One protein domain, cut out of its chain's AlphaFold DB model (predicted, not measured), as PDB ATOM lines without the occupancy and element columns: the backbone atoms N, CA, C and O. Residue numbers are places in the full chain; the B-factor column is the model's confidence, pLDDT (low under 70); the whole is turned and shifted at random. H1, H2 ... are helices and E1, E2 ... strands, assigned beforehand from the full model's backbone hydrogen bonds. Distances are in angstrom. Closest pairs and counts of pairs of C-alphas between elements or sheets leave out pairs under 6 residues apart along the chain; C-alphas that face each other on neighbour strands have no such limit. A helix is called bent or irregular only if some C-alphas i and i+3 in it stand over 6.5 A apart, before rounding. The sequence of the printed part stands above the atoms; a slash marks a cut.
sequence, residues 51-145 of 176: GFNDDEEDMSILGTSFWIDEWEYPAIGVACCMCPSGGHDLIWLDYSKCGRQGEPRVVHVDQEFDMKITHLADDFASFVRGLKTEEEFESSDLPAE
ATOM      1  N   GLY A  51     -30.224 -49.190  40.937       85.19
ATOM      2  CA  GLY A  51     -31.625 -48.839  41.108       85.19
ATOM      3  C   GLY A  51     -32.225 -49.335  42.419       85.19
ATOM      4  O   GLY A  51     -31.560 -49.870  43.307       85.19
ATOM      5  N   PHE A  52     -33.540 -49.164  42.521       81.25
ATOM      6  CA  PHE A  52     -34.371 -49.769  43.551       81.25
ATOM      7  C   PHE A  52     -35.346 -50.748  42.888       81.25
ATOM      8  O   PHE A  52     -36.509 -50.413  42.662       81.25
ATOM      9  N   ASN A  53     -34.859 -51.947  42.568       75.12
ATOM     10  CA  ASN A  53     -35.637 -53.001  41.912       75.12
ATOM     11  C   ASN A  53     -35.566 -54.293  42.742       75.12
ATOM     12  O   ASN A  53     -34.544 -54.571  43.358       75.12
ATOM     13  N   ASP A  54     -36.648 -55.070  42.794       70.62
ATOM     14  CA  ASP A  54     -36.638 -56.385  43.460       70.62
ATOM     15  C   ASP A  54     -36.262 -57.523  42.481       70.62
ATOM     16  O   ASP A  54     -35.948 -58.619  42.926       70.62
ATOM     17  N   ASP A  55     -36.293 -57.269  41.166       71.56
ATOM     18  CA  ASP A  55     -36.148 -58.303  40.125       71.56
ATOM     19  C   ASP A  55     -34.694 -58.508  39.638       71.56
ATOM     20  O   ASP A  55     -34.398 -59.519  39.006       71.56
ATOM     21  N   GLU A  56     -33.791 -57.566  39.932       77.31
ATOM     22  CA  GLU A  56     -32.381 -57.565  39.501       77.31
ATOM     23  C   GLU A  56     -31.484 -57.326  40.724       77.31
ATOM     24  O   GLU A  56     -31.272 -56.184  41.135       77.31
ATOM     25  N   GLU A  57     -31.026 -58.400  41.372       77.88
ATOM     26  CA  GLU A  57     -30.300 -58.314  42.650       77.88
ATOM     27  C   GLU A  57     -28.925 -57.636  42.512       77.88
ATOM     28  O   GLU A  57     -28.558 -56.810  43.343       77.88
ATOM     29  N   ASP A  58     -28.185 -57.913  41.441       81.25
ATOM     30  CA  ASP A  58     -26.857 -57.350  41.174       81.25
ATOM     31  C   ASP A  58     -26.891 -55.853  40.809       81.25
ATOM     32  O   ASP A  58     -25.964 -55.112  41.146       81.25
ATOM     33  N   MET A  59     -27.990 -55.389  40.209       82.56
ATOM     34  CA  MET A  59     -28.203 -53.995  39.786       82.56
ATOM     35  C   MET A  59     -29.074 -53.171  40.747       82.56
ATOM     36  O   MET A  59     -29.391 -52.003  40.485       82.56
ATOM     37  N   SER A  60     -29.450 -53.747  41.887       87.62
ATOM     38  CA  SER A  60     -30.292 -53.106  42.894       87.62
ATOM     39  C   SER A  60     -29.553 -52.885  44.199       87.62
ATOM     40  O   SER A  60     -28.909 -53.780  44.741       87.62
ATOM     41  N   ILE A  61     -29.773 -51.722  44.815       87.38
ATOM     42  CA  ILE A  61     -29.249 -51.457  46.160       87.38
ATOM     43  C   ILE A  61     -29.802 -52.437  47.210       87.38
ATOM     44  O   ILE A  61     -29.191 -52.622  48.264       87.38
ATOM     45  N   LEU A  62     -30.955 -53.066  46.941       87.38
ATOM     46  CA  LEU A  62     -31.534 -54.097  47.808       87.38
ATOM     47  C   LEU A  62     -30.761 -55.416  47.753       87.38
ATOM     48  O   LEU A  62     -30.731 -56.123  48.756       87.38
ATOM     49  N   GLY A  63     -30.109 -55.716  46.630       86.69
ATOM     50  CA  GLY A  63     -29.311 -56.923  46.457       86.69
ATOM     51  C   GLY A  63     -27.847 -56.744  46.852       86.69
ATOM     52  O   GLY A  63     -27.008 -57.542  46.467       86.69
ATOM     53  N   THR A  64     -27.514 -55.751  47.688       89.38
ATOM     54  CA  THR A  64     -26.141 -55.590  48.210       89.38
ATOM     55  C   THR A  64     -25.593 -56.883  48.846       89.38
ATOM     56  O   THR A  64     -24.391 -57.135  48.784       89.38
ATOM     57  N   SER A  65     -26.452 -57.721  49.443       89.81
ATOM     58  CA  SER A  65     -26.044 -59.018  50.001       89.81
ATOM     59  C   SER A  65     -25.456 -59.963  48.956       89.81
ATOM     60  O   SER A  65     -24.540 -60.691  49.299       89.81
ATOM     61  N   PHE A  66     -25.896 -59.909  47.694       91.19
ATOM     62  CA  PHE A  66     -25.307 -60.701  46.608       91.19
ATOM     63  C   PHE A  66     -23.803 -60.435  46.484       91.19
ATOM     64  O   PHE A  66     -22.998 -61.362  46.478       91.19
ATOM     65  N   TRP A  67     -23.403 -59.162  46.482       92.69
ATOM     66  CA  TRP A  67     -21.994 -58.782  46.389       92.69
ATOM     67  C   TRP A  67     -21.180 -59.233  47.608       92.69
ATOM     68  O   TRP A  67     -20.011 -59.584  47.478       92.69
ATOM     69  N   ILE A  68     -21.787 -59.256  48.795       93.44
ATOM     70  CA  ILE A  68     -21.120 -59.694  50.029       93.44
ATOM     71  C   ILE A  68     -21.004 -61.222  50.080       93.44
ATOM     72  O   ILE A  68     -19.930 -61.742  50.367       93.44
ATOM     73  N   ASP A  69     -22.099 -61.932  49.824       93.44
ATOM     74  CA  ASP A  69     -22.210 -63.370  50.059       93.44
ATOM     75  C   ASP A  69     -21.627 -64.187  48.896       93.44
ATOM     76  O   ASP A  69     -20.939 -65.177  49.135       93.44
ATOM     77  N   GLU A  70     -21.855 -63.762  47.648       92.88
ATOM     78  CA  GLU A  70     -21.412 -64.488  46.447       92.88
ATOM     79  C   GLU A  70     -20.063 -63.984  45.911       92.88
ATOM     80  O   GLU A  70     -19.289 -64.763  45.359       92.88
ATOM     81  N   TRP A  71     -19.760 -62.690  46.079       93.19
ATOM     82  CA  TRP A  71     -18.518 -62.070  45.585       93.19
ATOM     83  C   TRP A  71     -17.526 -61.694  46.693       93.19
ATOM     84  O   TRP A  71     -16.467 -61.138  46.403       93.19
ATOM     85  N   GLU A  72     -17.850 -62.012  47.949       93.75
ATOM     86  CA  GLU A  72     -16.996 -61.806  49.127       93.75
ATOM     87  C   GLU A  72     -16.624 -60.334  49.396       93.75
ATOM     88  O   GLU A  72     -15.644 -60.048  50.093       93.75
ATOM     89  N   TYR A  73     -17.406 -59.374  48.880       95.12
ATOM     90  CA  TYR A  73     -17.187 -57.960  49.183       95.12
ATOM     91  C   TYR A  73     -17.324 -57.687  50.687       95.12
ATOM     92  O   TYR A  73     -18.136 -58.300  51.389       95.12
ATOM     93  N   PRO A  74     -16.567 -56.714  51.222       94.50
ATOM     94  CA  PRO A  74     -16.615 -56.402  52.637       94.50
ATOM     95  C   PRO A  74     -17.993 -55.847  53.029       94.50
ATOM     96  O   PRO A  74     -18.522 -54.928  52.405       94.50
ATOM     97  N   ALA A  75     -18.554 -56.354  54.130       94.81
ATOM     98  CA  ALA A  75     -19.855 -55.942  54.661       94.81
ATOM     99  C   ALA A  75     -19.808 -54.561  55.357       94.81
ATOM    100  O   ALA A  75     -20.007 -54.438  56.566       94.81
ATOM    101  N   ILE A  76     -19.504 -53.508  54.593       95.75
ATOM    102  CA  ILE A  76     -19.297 -52.134  55.089       95.75
ATOM    103  C   ILE A  76     -20.516 -51.228  54.922       95.75
ATOM    104  O   ILE A  76     -20.553 -50.137  55.501       95.75
ATOM    105  N   GLY A  77     -21.513 -51.646  54.142       95.00
ATOM    106  CA  GLY A  77     -22.656 -50.797  53.852       95.00
ATOM    107  C   GLY A  77     -23.474 -51.238  52.650       95.00
ATOM    108  O   GLY A  77     -23.916 -52.379  52.606       95.00
ATOM    109  N   VAL A  78     -23.716 -50.300  51.731       95.00
ATOM    110  CA  VAL A  78     -24.646 -50.445  50.597       95.00
ATOM    111  C   VAL A  78     -23.904 -50.155  49.297       95.00
ATOM    112  O   VAL A  78     -23.326 -49.073  49.174       95.00
ATOM    113  N   ALA A  79     -23.935 -51.075  48.335       94.44
ATOM    114  CA  ALA A  79     -23.425 -50.809  46.992       94.44
ATOM    115  C   ALA A  79     -24.371 -49.823  46.286       94.44
ATOM    116  O   ALA A  79     -25.593 -49.954  46.383       94.44
ATOM    117  N   CYS A  80     -23.828 -48.787  45.641       92.88
ATOM    118  CA  CYS A  80     -24.640 -47.743  45.008       92.88
ATOM    119  C   CYS A  80     -24.347 -47.522  43.525       92.88
ATOM    120  O   CYS A  80     -25.222 -47.011  42.827       92.88
ATOM    121  N   CYS A  81     -23.159 -47.889  43.037       93.19
ATOM    122  CA  CYS A  81     -22.847 -47.822  41.611       93.19
ATOM    123  C   CYS A  81     -21.981 -49.001  41.166       93.19
ATOM    124  O   CYS A  81     -21.094 -49.436  41.904       93.19
ATOM    125  N   MET A  82     -22.199 -49.427  39.925       90.94
ATOM    126  CA  MET A  82     -21.346 -50.350  39.185       90.94
ATOM    127  C   MET A  82     -20.290 -49.574  38.398       90.94
ATOM    128  O   MET A  82     -20.592 -48.544  37.783       90.94
ATOM    129  N   CYS A  83     -19.069 -50.092  38.361       91.19
ATOM    130  CA  CYS A  83     -18.043 -49.654  37.422       91.19
ATOM    131  C   CYS A  83     -18.130 -50.475  36.112       91.19
ATOM    132  O   CYS A  83     -18.741 -51.548  36.098       91.19
ATOM    133  N   PRO A  84     -17.540 -50.008  34.991       88.06
ATOM    134  CA  PRO A  84     -17.608 -50.700  33.694       88.06
ATOM    135  C   PRO A  84     -16.990 -52.104  33.662       88.06
ATOM    136  O   PRO A  84     -17.127 -52.808  32.665       88.06
ATOM    137  N   SER A  85     -16.302 -52.514  34.727       85.31
ATOM    138  CA  SER A  85     -15.638 -53.813  34.847       85.31
ATOM    139  C   SER A  85     -16.598 -55.003  34.955       85.31
ATOM    140  O   SER A  85     -16.151 -56.140  34.903       85.31
ATOM    141  N   GLY A  86     -17.907 -54.775  35.105       81.75
ATOM    142  CA  GLY A  86     -18.879 -55.859  35.274       81.75
ATOM    143  C   GLY A  86     -18.903 -56.446  36.688       81.75
ATOM    144  O   GLY A  86     -19.205 -57.622  36.853       81.75
ATOM    145  N   GLY A  87     -18.589 -55.633  37.704       82.06
ATOM    146  CA  GLY A  87     -18.710 -56.003  39.124       82.06
ATOM    147  C   GLY A  87     -17.393 -56.331  39.830       82.06
ATOM    148  O   GLY A  87     -17.387 -56.553  41.041       82.06
ATOM    149  N   HIS A  88     -16.268 -56.307  39.114       90.06
ATOM    150  CA  HIS A  88     -14.934 -56.447  39.711       90.06
ATOM    151  C   HIS A  88     -14.530 -55.243  40.565       90.06
ATOM    152  O   HIS A  88     -13.656 -55.345  41.423       90.06
ATOM    153  N   ASP A  89     -15.194 -54.110  40.374       93.56
ATOM    154  CA  ASP A  89     -15.096 -52.973  41.264       93.56
ATOM    155  C   ASP A  89     -16.417 -52.207  41.349       93.56
ATOM    156  O   ASP A  89     -17.213 -52.153  40.408       93.56
ATOM    157  N   LEU A  90     -16.678 -51.659  42.535       95.12
ATOM    158  CA  LEU A  90     -17.972 -51.090  42.901       95.12
ATOM    159  C   LEU A  90     -17.800 -49.834  43.749       95.12
ATOM    160  O   LEU A  90     -16.851 -49.699  44.528       95.12
ATOM    161  N   ILE A  91     -18.781 -48.936  43.669       95.88
ATOM    162  CA  ILE A  91     -18.884 -47.777  44.559       95.88
ATOM    163  C   ILE A  91     -19.851 -48.101  45.695       95.88
ATOM    164  O   ILE A  91     -20.988 -48.520  45.466       95.88
ATOM    165  N   TRP A  92     -19.404 -47.862  46.923       97.12
ATOM    166  CA  TRP A  92     -20.116 -48.190  48.149       97.12
ATOM    167  C   TRP A  92     -20.380 -46.954  49.007       97.12
ATOM    168  O   TRP A  92     -19.522 -46.088  49.201       97.12
ATOM    169  N   LEU A  93     -21.569 -46.930  49.603       97.19
ATOM    170  CA  LEU A  93     -21.878 -46.127  50.776       97.19
ATOM    171  C   LEU A  93     -21.360 -46.875  52.004       97.19
ATOM    172  O   LEU A  93     -21.936 -47.882  52.412       97.19
ATOM    173  N   ASP A  94     -20.275 -46.386  52.589       97.81
ATOM    174  CA  ASP A  94     -19.577 -47.028  53.697       97.81
ATOM    175  C   ASP A  94     -20.032 -46.447  55.044       97.81
ATOM    176  O   ASP A  94     -19.751 -45.294  55.399       97.81
ATOM    177  N   TYR A  95     -20.721 -47.293  55.813       97.19
ATOM    178  CA  TYR A  95     -21.278 -46.989  57.129       97.19
ATOM    179  C   TYR A  95     -20.397 -47.493  58.281       97.19
ATOM    180  O   TYR A  95     -20.761 -47.318  59.447       97.19
ATOM    181  N   SER A  96     -19.224 -48.079  58.003       95.88
ATOM    182  CA  SER A  96     -18.343 -48.704  59.009       95.88
ATOM    183  C   SER A  96     -17.989 -47.788  60.187       95.88
ATOM    184  O   SER A  96     -17.787 -48.265  61.302       95.88
ATOM    185  N   LYS A  97     -17.921 -46.467  59.961       95.19
ATOM    186  CA  LYS A  97     -17.584 -45.472  60.998       95.19
ATOM    187  C   LYS A  97     -18.792 -44.764  61.612       95.19
ATOM    188  O   LYS A  97     -18.732 -44.398  62.780       95.19
ATOM    189  N   CYS A  98     -19.849 -44.519  60.842       95.25
ATOM    190  CA  CYS A  98     -20.999 -43.724  61.287       95.25
ATOM    191  C   CYS A  98     -22.176 -44.585  61.777       95.25
ATOM    192  O   CYS A  98     -23.118 -44.060  62.373       95.25
ATOM    193  N   GLY A  99     -22.107 -45.902  61.563       94.62
ATOM    194  CA  GLY A  99     -23.186 -46.838  61.843       94.62
ATOM    195  C   GLY A  99     -24.325 -46.724  60.832       94.62
ATOM    196  O   GLY A  99     -24.444 -45.754  60.093       94.62
ATOM    197  N   ARG A 100     -25.219 -47.715  60.832       93.88
ATOM    198  CA  ARG A 100     -26.271 -47.893  59.809       93.88
ATOM    199  C   ARG A 100     -27.250 -46.720  59.681       93.88
ATOM    200  O   ARG A 100     -27.951 -46.616  58.685       93.88
ATOM    201  N   GLN A 101     -27.313 -45.855  60.692       94.06
ATOM    202  CA  GLN A 101     -28.214 -44.699  60.760       94.06
ATOM    203  C   GLN A 101     -27.484 -43.349  60.604       94.06
ATOM    204  O   GLN A 101     -28.115 -42.291  60.685       94.06
ATOM    205  N   GLY A 102     -26.162 -43.371  60.417       93.25
ATOM    206  CA  GLY A 102     -25.334 -42.186  60.200       93.25
ATOM    207  C   GLY A 102     -25.316 -41.720  58.743       93.25
ATOM    208  O   GLY A 102     -25.997 -42.283  57.890       93.25
ATOM    209  N   GLU A 103     -24.532 -40.675  58.469       95.25
ATOM    210  CA  GLU A 103     -24.219 -40.250  57.099       95.25
ATOM    211  C   GLU A 103     -22.984 -41.035  56.616       95.25
ATOM    212  O   GLU A 103     -21.928 -40.928  57.253       95.25
ATOM    213  N   PRO A 104     -23.098 -41.884  55.582       97.38
ATOM    214  CA  PRO A 104     -21.988 -42.689  55.087       97.38
ATOM    215  C   PRO A 104     -21.006 -41.849  54.272       97.38
ATOM    216  O   PRO A 104     -21.394 -40.908  53.578       97.38
ATOM    217  N   ARG A 105     -19.740 -42.272  54.284       97.62
ATOM    218  CA  ARG A 105     -18.766 -41.818  53.284       97.62
ATOM    219  C   ARG A 105     -18.950 -42.608  51.987       97.62
ATOM    220  O   ARG A 105     -19.533 -43.691  52.006       97.62
ATOM    221  N   VAL A 106     -18.400 -42.108  50.890       97.94
ATOM    222  CA  VAL A 106     -18.367 -42.827  49.610       97.94
ATOM    223  C   VAL A 106     -16.978 -43.413  49.392       97.94
ATOM    224  O   VAL A 106     -15.970 -42.713  49.548       97.94
ATOM    225  N   VAL A 107     -16.924 -44.699  49.054       97.44
ATOM    226  CA  VAL A 107     -15.683 -45.429  48.778       97.44
ATOM    227  C   VAL A 107     -15.806 -46.242  47.494       97.44
ATOM    228  O   VAL A 107     -16.897 -46.636  47.100       97.44
ATOM    229  N   HIS A 108     -14.673 -46.505  46.863       96.81
ATOM    230  CA  HIS A 108     -14.502 -47.517  45.827       96.81
ATOM    231  C   HIS A 108     -13.937 -48.783  46.473       96.81
ATOM    232  O   HIS A 108     -13.094 -48.679  47.368       96.81
ATOM    233  N   VAL A 109     -14.427 -49.949  46.065       96.19
ATOM    234  CA  VAL A 109     -13.905 -51.247  46.501       96.19
ATOM    235  C   VAL A 109     -13.520 -52.044  45.267       96.19
ATOM    236  O   VAL A 109     -14.348 -52.236  44.382       96.19
ATOM    237  N   ASP A 110     -12.266 -52.478  45.235       94.12
ATOM    238  CA  ASP A 110     -11.618 -53.081  44.073       94.12
ATOM    239  C   ASP A 110     -11.278 -54.546  44.361       94.12
ATOM    240  O   ASP A 110     -10.356 -54.832  45.136       94.12
ATOM    241  N   GLN A 111     -12.037 -55.474  43.778       92.31
ATOM    242  CA  GLN A 111     -11.833 -56.909  43.971       92.31
ATOM    243  C   GLN A 111     -10.485 -57.357  43.398       92.31
ATOM    244  O   GLN A 111      -9.781 -58.149  44.027       92.31
ATOM    245  N   GLU A 112     -10.101 -56.826  42.233       89.94
ATOM    246  CA  GLU A 112      -8.837 -57.167  41.567       89.94
ATOM    247  C   GLU A 112      -7.615 -56.631  42.316       89.94
ATOM    248  O   GLU A 112      -6.490 -57.070  42.070       89.94
ATOM    249  N   PHE A 113      -7.832 -55.717  43.264       91.00
ATOM    250  CA  PHE A 113      -6.791 -55.166  44.114       91.00
ATOM    251  C   PHE A 113      -6.964 -55.542  45.590       91.00
ATOM    252  O   PHE A 113      -6.894 -54.685  46.470       91.00
ATOM    253  N   ASP A 114      -7.172 -56.833  45.867       91.88
ATOM    254  CA  ASP A 114      -7.277 -57.405  47.220       91.88
ATOM    255  C   ASP A 114      -8.386 -56.761  48.079       91.88
ATOM    256  O   ASP A 114      -8.197 -56.489  49.269       91.88
ATOM    257  N   MET A 115      -9.552 -56.483  47.479       92.75
ATOM    258  CA  MET A 115     -10.678 -55.786  48.125       92.75
ATOM    259  C   MET A 115     -10.286 -54.412  48.689       92.75
ATOM    260  O   MET A 115     -10.790 -53.972  49.732       92.75
ATOM    261  N   LYS A 116      -9.351 -53.718  48.031       94.38
ATOM    262  CA  LYS A 116      -8.870 -52.420  48.498       94.38
ATOM    263  C   LYS A 116     -10.010 -51.412  48.537       94.38
ATOM    264  O   LYS A 116     -10.664 -51.145  47.536       94.38
ATOM    265  N   ILE A 117     -10.170 -50.786  49.700       95.50
ATOM    266  CA  ILE A 117     -11.126 -49.704  49.920       95.50
ATOM    267  C   ILE A 117     -10.421 -48.363  49.701       95.50
ATOM    268  O   ILE A 117      -9.547 -47.972  50.481       95.50
ATOM    269  N   THR A 118     -10.831 -47.634  48.669       95.62
ATOM    270  CA  THR A 118     -10.333 -46.294  48.336       95.62
ATOM    271  C   THR A 118     -11.385 -45.253  48.703       95.62
ATOM    272  O   THR A 118     -12.524 -45.312  48.251       95.62
ATOM    273  N   HIS A 119     -11.032 -44.282  49.548       95.94
ATOM    274  CA  HIS A 119     -11.936 -43.178  49.891       95.94
ATOM    275  C   HIS A 119     -12.124 -42.237  48.700       95.94
ATOM    276  O   HIS A 119     -11.144 -41.868  48.055       95.94
ATOM    277  N   LEU A 120     -13.376 -41.853  48.436       96.19
ATOM    278  CA  LEU A 120     -13.735 -40.937  47.352       96.19
ATOM    279  C   LEU A 120     -14.267 -39.607  47.893       96.19
ATOM    280  O   LEU A 120     -13.817 -38.541  47.485       96.19
ATOM    281  N   ALA A 121     -15.226 -39.656  48.819       97.00
ATOM    282  CA  ALA A 121     -15.839 -38.458  49.385       97.00
ATOM    283  C   ALA A 121     -16.371 -38.703  50.798       97.00
ATOM    284  O   ALA A 121     -16.712 -39.827  51.166       97.00
ATOM    285  N   ASP A 122     -16.489 -37.635  51.585       96.81
ATOM    286  CA  ASP A 122     -17.010 -37.706  52.957       96.81
ATOM    287  C   ASP A 122     -18.528 -37.891  53.023       96.81
ATOM    288  O   ASP A 122     -19.040 -38.384  54.024       96.81
ATOM    289  N   ASP A 123     -19.236 -37.540  51.951       95.88
ATOM    290  CA  ASP A 123     -20.678 -37.701  51.814       95.88
ATOM    291  C   ASP A 123     -21.079 -37.848  50.335       95.88
ATOM    292  O   ASP A 123     -20.336 -37.474  49.417       95.88
ATOM    293  N   PHE A 124     -22.283 -38.373  50.089       94.69
ATOM    294  CA  PHE A 124     -22.761 -38.627  48.727       94.69
ATOM    295  C   PHE A 124     -22.981 -37.346  47.911       94.69
ATOM    296  O   PHE A 124     -22.808 -37.340  46.694       94.69
ATOM    297  N   ALA A 125     -23.352 -36.234  48.547       93.44
ATOM    298  CA  ALA A 125     -23.549 -34.985  47.821       93.44
ATOM    299  C   ALA A 125     -22.206 -34.406  47.333       93.44
ATOM    300  O   ALA A 125     -22.139 -33.842  46.243       93.44
ATOM    301  N   SER A 126     -21.142 -34.540  48.123       95.25
ATOM    302  CA  SER A 126     -19.771 -34.190  47.744       95.25
ATOM    303  C   SER A 126     -19.261 -35.081  46.612       95.25
ATOM    304  O   SER A 126     -18.690 -34.563  45.654       95.25
ATOM    305  N   PHE A 127     -19.561 -36.382  46.657       95.12
ATOM    306  CA  PHE A 127     -19.269 -37.307  45.559       95.12
ATOM    307  C   PHE A 127     -19.913 -36.861  44.241       95.12
ATOM    308  O   PHE A 127     -19.208 -36.619  43.267       95.12
ATOM    309  N   VAL A 128     -21.233 -36.640  44.226       91.12
ATOM    310  CA  VAL A 128     -21.961 -36.215  43.016       91.12
ATOM    311  C   VAL A 128     -21.431 -34.891  42.454       91.12
ATOM    312  O   VAL A 128     -21.338 -34.736  41.240       91.12
ATOM    313  N   ARG A 129     -21.051 -33.936  43.313       91.88
ATOM    314  CA  ARG A 129     -20.458 -32.657  42.872       91.88
ATOM    315  C   ARG A 129     -19.062 -32.808  42.271       91.88
ATOM    316  O   ARG A 129     -18.666 -31.956  41.482       91.88
ATOM    317  N   GLY A 130     -18.319 -33.840  42.664       91.50
ATOM    318  CA  GLY A 130     -16.982 -34.125  42.147       91.50
ATOM    319  C   GLY A 130     -16.972 -34.885  40.820       91.50
ATOM    320  O   GLY A 130     -15.919 -34.957  40.190       91.50
ATOM    321  N   LEU A 131     -18.117 -35.422  40.383       92.19
ATOM    322  CA  LEU A 131     -18.229 -36.138  39.115       92.19
ATOM    323  C   LEU A 131     -17.976 -35.216  37.925       92.19
ATOM    324  O   LEU A 131     -18.504 -34.100  37.868       92.19
ATOM    325  N   LYS A 132     -17.219 -35.712  36.951       91.44
ATOM    326  CA  LYS A 132     -16.894 -35.051  35.683       91.44
ATOM    327  C   LYS A 132     -17.342 -35.895  34.495       91.44
ATOM    328  O   LYS A 132     -17.478 -37.113  34.618       91.44
ATOM    329  N   THR A 133     -17.584 -35.250  33.358       90.00
ATOM    330  CA  THR A 133     -17.588 -35.969  32.076       90.00
ATOM    331  C   THR A 133     -16.173 -36.458  31.765       90.00
ATOM    332  O   THR A 133     -15.199 -35.972  32.347       90.00
ATOM    333  N   GLU A 134     -16.050 -37.409  30.846       85.12
ATOM    334  CA  GLU A 134     -14.748 -37.892  30.380       85.12
ATOM    335  C   GLU A 134     -13.912 -36.741  29.790       85.12
ATOM    336  O   GLU A 134     -12.799 -36.489  30.246       85.12
ATOM    337  N   GLU A 135     -14.509 -35.923  28.919       84.38
ATOM    338  CA  GLU A 135     -13.871 -34.735  28.327       84.38
ATOM    339  C   GLU A 135     -13.379 -33.716  29.377       84.38
ATOM    340  O   GLU A 135     -12.282 -33.157  29.277       84.38
ATOM    341  N   GLU A 136     -14.175 -33.449  30.418       85.56
ATOM    342  CA  GLU A 136     -13.787 -32.555  31.516       85.56
ATOM    343  C   GLU A 136     -12.651 -33.140  32.361       85.56
ATOM    344  O   GLU A 136     -11.870 -32.386  32.952       85.56
ATOM    345  N   PHE A 137     -12.577 -34.470  32.467       83.75
ATOM    346  CA  PHE A 137     -11.506 -35.148  33.179       83.75
ATOM    347  C   PHE A 137     -10.202 -35.060  32.375       83.75
ATOM    348  O   PHE A 137      -9.243 -34.460  32.863       83.75
ATOM    349  N   GLU A 138     -10.209 -35.492  31.114       80.12
ATOM    350  CA  GLU A 138      -9.041 -35.463  30.220       80.12
ATOM    351  C   GLU A 138      -8.488 -34.047  30.011       80.12
ATOM    352  O   GLU A 138      -7.281 -33.800  30.092       80.12
ATOM    353  N   SER A 139      -9.370 -33.067  29.795       72.81
ATOM    354  CA  SER A 139      -8.958 -31.667  29.652       72.81
ATOM    355  C   SER A 139      -8.381 -31.093  30.945       72.81
ATOM    356  O   SER A 139      -7.570 -30.161  30.897       72.81
ATOM    357  N   SER A 140      -8.755 -31.646  32.106       63.72
ATOM    358  CA  SER A 140      -8.212 -31.234  33.396       63.72
ATOM    359  C   SER A 140      -6.781 -31.715  33.657       63.72
ATOM    360  O   SER A 140      -6.085 -31.064  34.440       63.72
ATOM    361  N   ASP A 141      -6.311 -32.720  32.917       59.53
ATOM    362  CA  ASP A 141      -4.930 -33.220  32.955       59.53
ATOM    363  C   ASP A 141      -4.019 -32.571  31.903       59.53
ATOM    364  O   ASP A 141      -2.789 -32.668  31.970       59.53
ATOM    365  N   LEU A 142      -4.592 -31.821  30.953       56.03
ATOM    366  CA  LEU A 142      -3.812 -31.058  29.986       56.03
ATOM    367  C   LEU A 142      -3.222 -29.780  30.620       56.03
ATOM    368  O   LEU A 142      -3.946 -29.025  31.293       56.03
ATOM    369  N   PRO A 143      -1.928 -29.477  30.368       53.31
ATOM    370  CA  PRO A 143      -1.323 -28.212  30.772       53.31
ATOM    371  C   PRO A 143      -2.082 -27.038  30.144       53.31
ATOM    372  O   PRO A 143      -2.588 -27.146  29.025       53.31
ATOM    373  N   ALA A 144      -2.158 -25.911  30.860       56.62
ATOM    374  CA  ALA A 144      -2.999 -24.761  30.503       56.62
ATOM    375  C   ALA A 144      -2.828 -24.281  29.044       56.62
ATOM    376  O   ALA A 144      -3.807 -23.881  28.423       56.62
ATOM    377  N   GLU A 145      -1.624 -24.400  28.471       55.78
ATOM    378  CA  GLU A 145      -1.326 -24.062  27.069       55.78
ATOM    379  C   GLU A 145      -2.105 -24.884  26.029       55.78
ATOM    380  O   GLU A 145      -2.373 -24.381  24.943       55.78
TER     381      GLU A 145
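What this domain is: This is residues 51 to 145 of the 176 residues of a protein of Symbiodinium sp. KB8 (UniProt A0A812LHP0). A strongly twisted sheet of four strands, E1 to E4, has a short helix packed across each edge strand, H1 on E1 and H2 on E4; beyond H2 an arm sticks out, residues 133 to 139, of which 134 to 139 belong to H3. The printed part has 95 residues, with named elements in the order H1 E1 E2 E3 E4 H2 H3, of mixed class. The antiparallel sheet, in the order E1 E2 E3 E4, is a meander, each strand the antiparallel neighbour of the one before. The whole is only just compact, close to loose, with a radius of gyration of the C-alphas of 14.8 A, and spans 50 by 29 by 28 A.

How they stand to each other: H1, residues 61 to 69, is irregular, with C-alphas 62 and 65 7.7 A apart. It is on the sheet, only just over E1, residues 77 to 82, with 3 C-alphas falling on it; their closest C-alphas, of Thr 64 and Ala 79, are 5.6 A apart. E1 forms a hairpin with E2, residues 89 to 94; N 80 and O 91 are 2.9 A apart. E2 and E3, residues 105 to 110, form another, with N 92 and O 107 at 2.8 A. E3 and E4, residues 116 to 121, form a third, with N 108 and O 118 at 2.8 A. H2, residues 124 to 130, runs across E4 at 86 degrees on the local plane; their closest C-alphas, of Ala 121 and Phe 127, are 5.3 A apart. H3, residues 134 to 141, is not on the sheet and is apart from H2. Every O i to N i+4 pair is within hydrogen-bond range in H2 and H3; H1 has 2 of 5, and 3 of 6 O i to N i+3 pairs.

Where its parts are: H1 begins at C-alpha 61 (-29.249, -51.457, 46.160) and measures 14.4 A. E1 to E4 measure 14.7 A, 14.5 A, 16.2 A and 15.6 A. H3 ends at C-alpha 141 (-4.930, -33.220, 32.955).

The domain as a whole: The farthest C-alphas, of Asp 54 and Glu 145, are 50.6 A apart. The printed part has no cut and no long link. Residues 140 to 145 are under pLDDT 70.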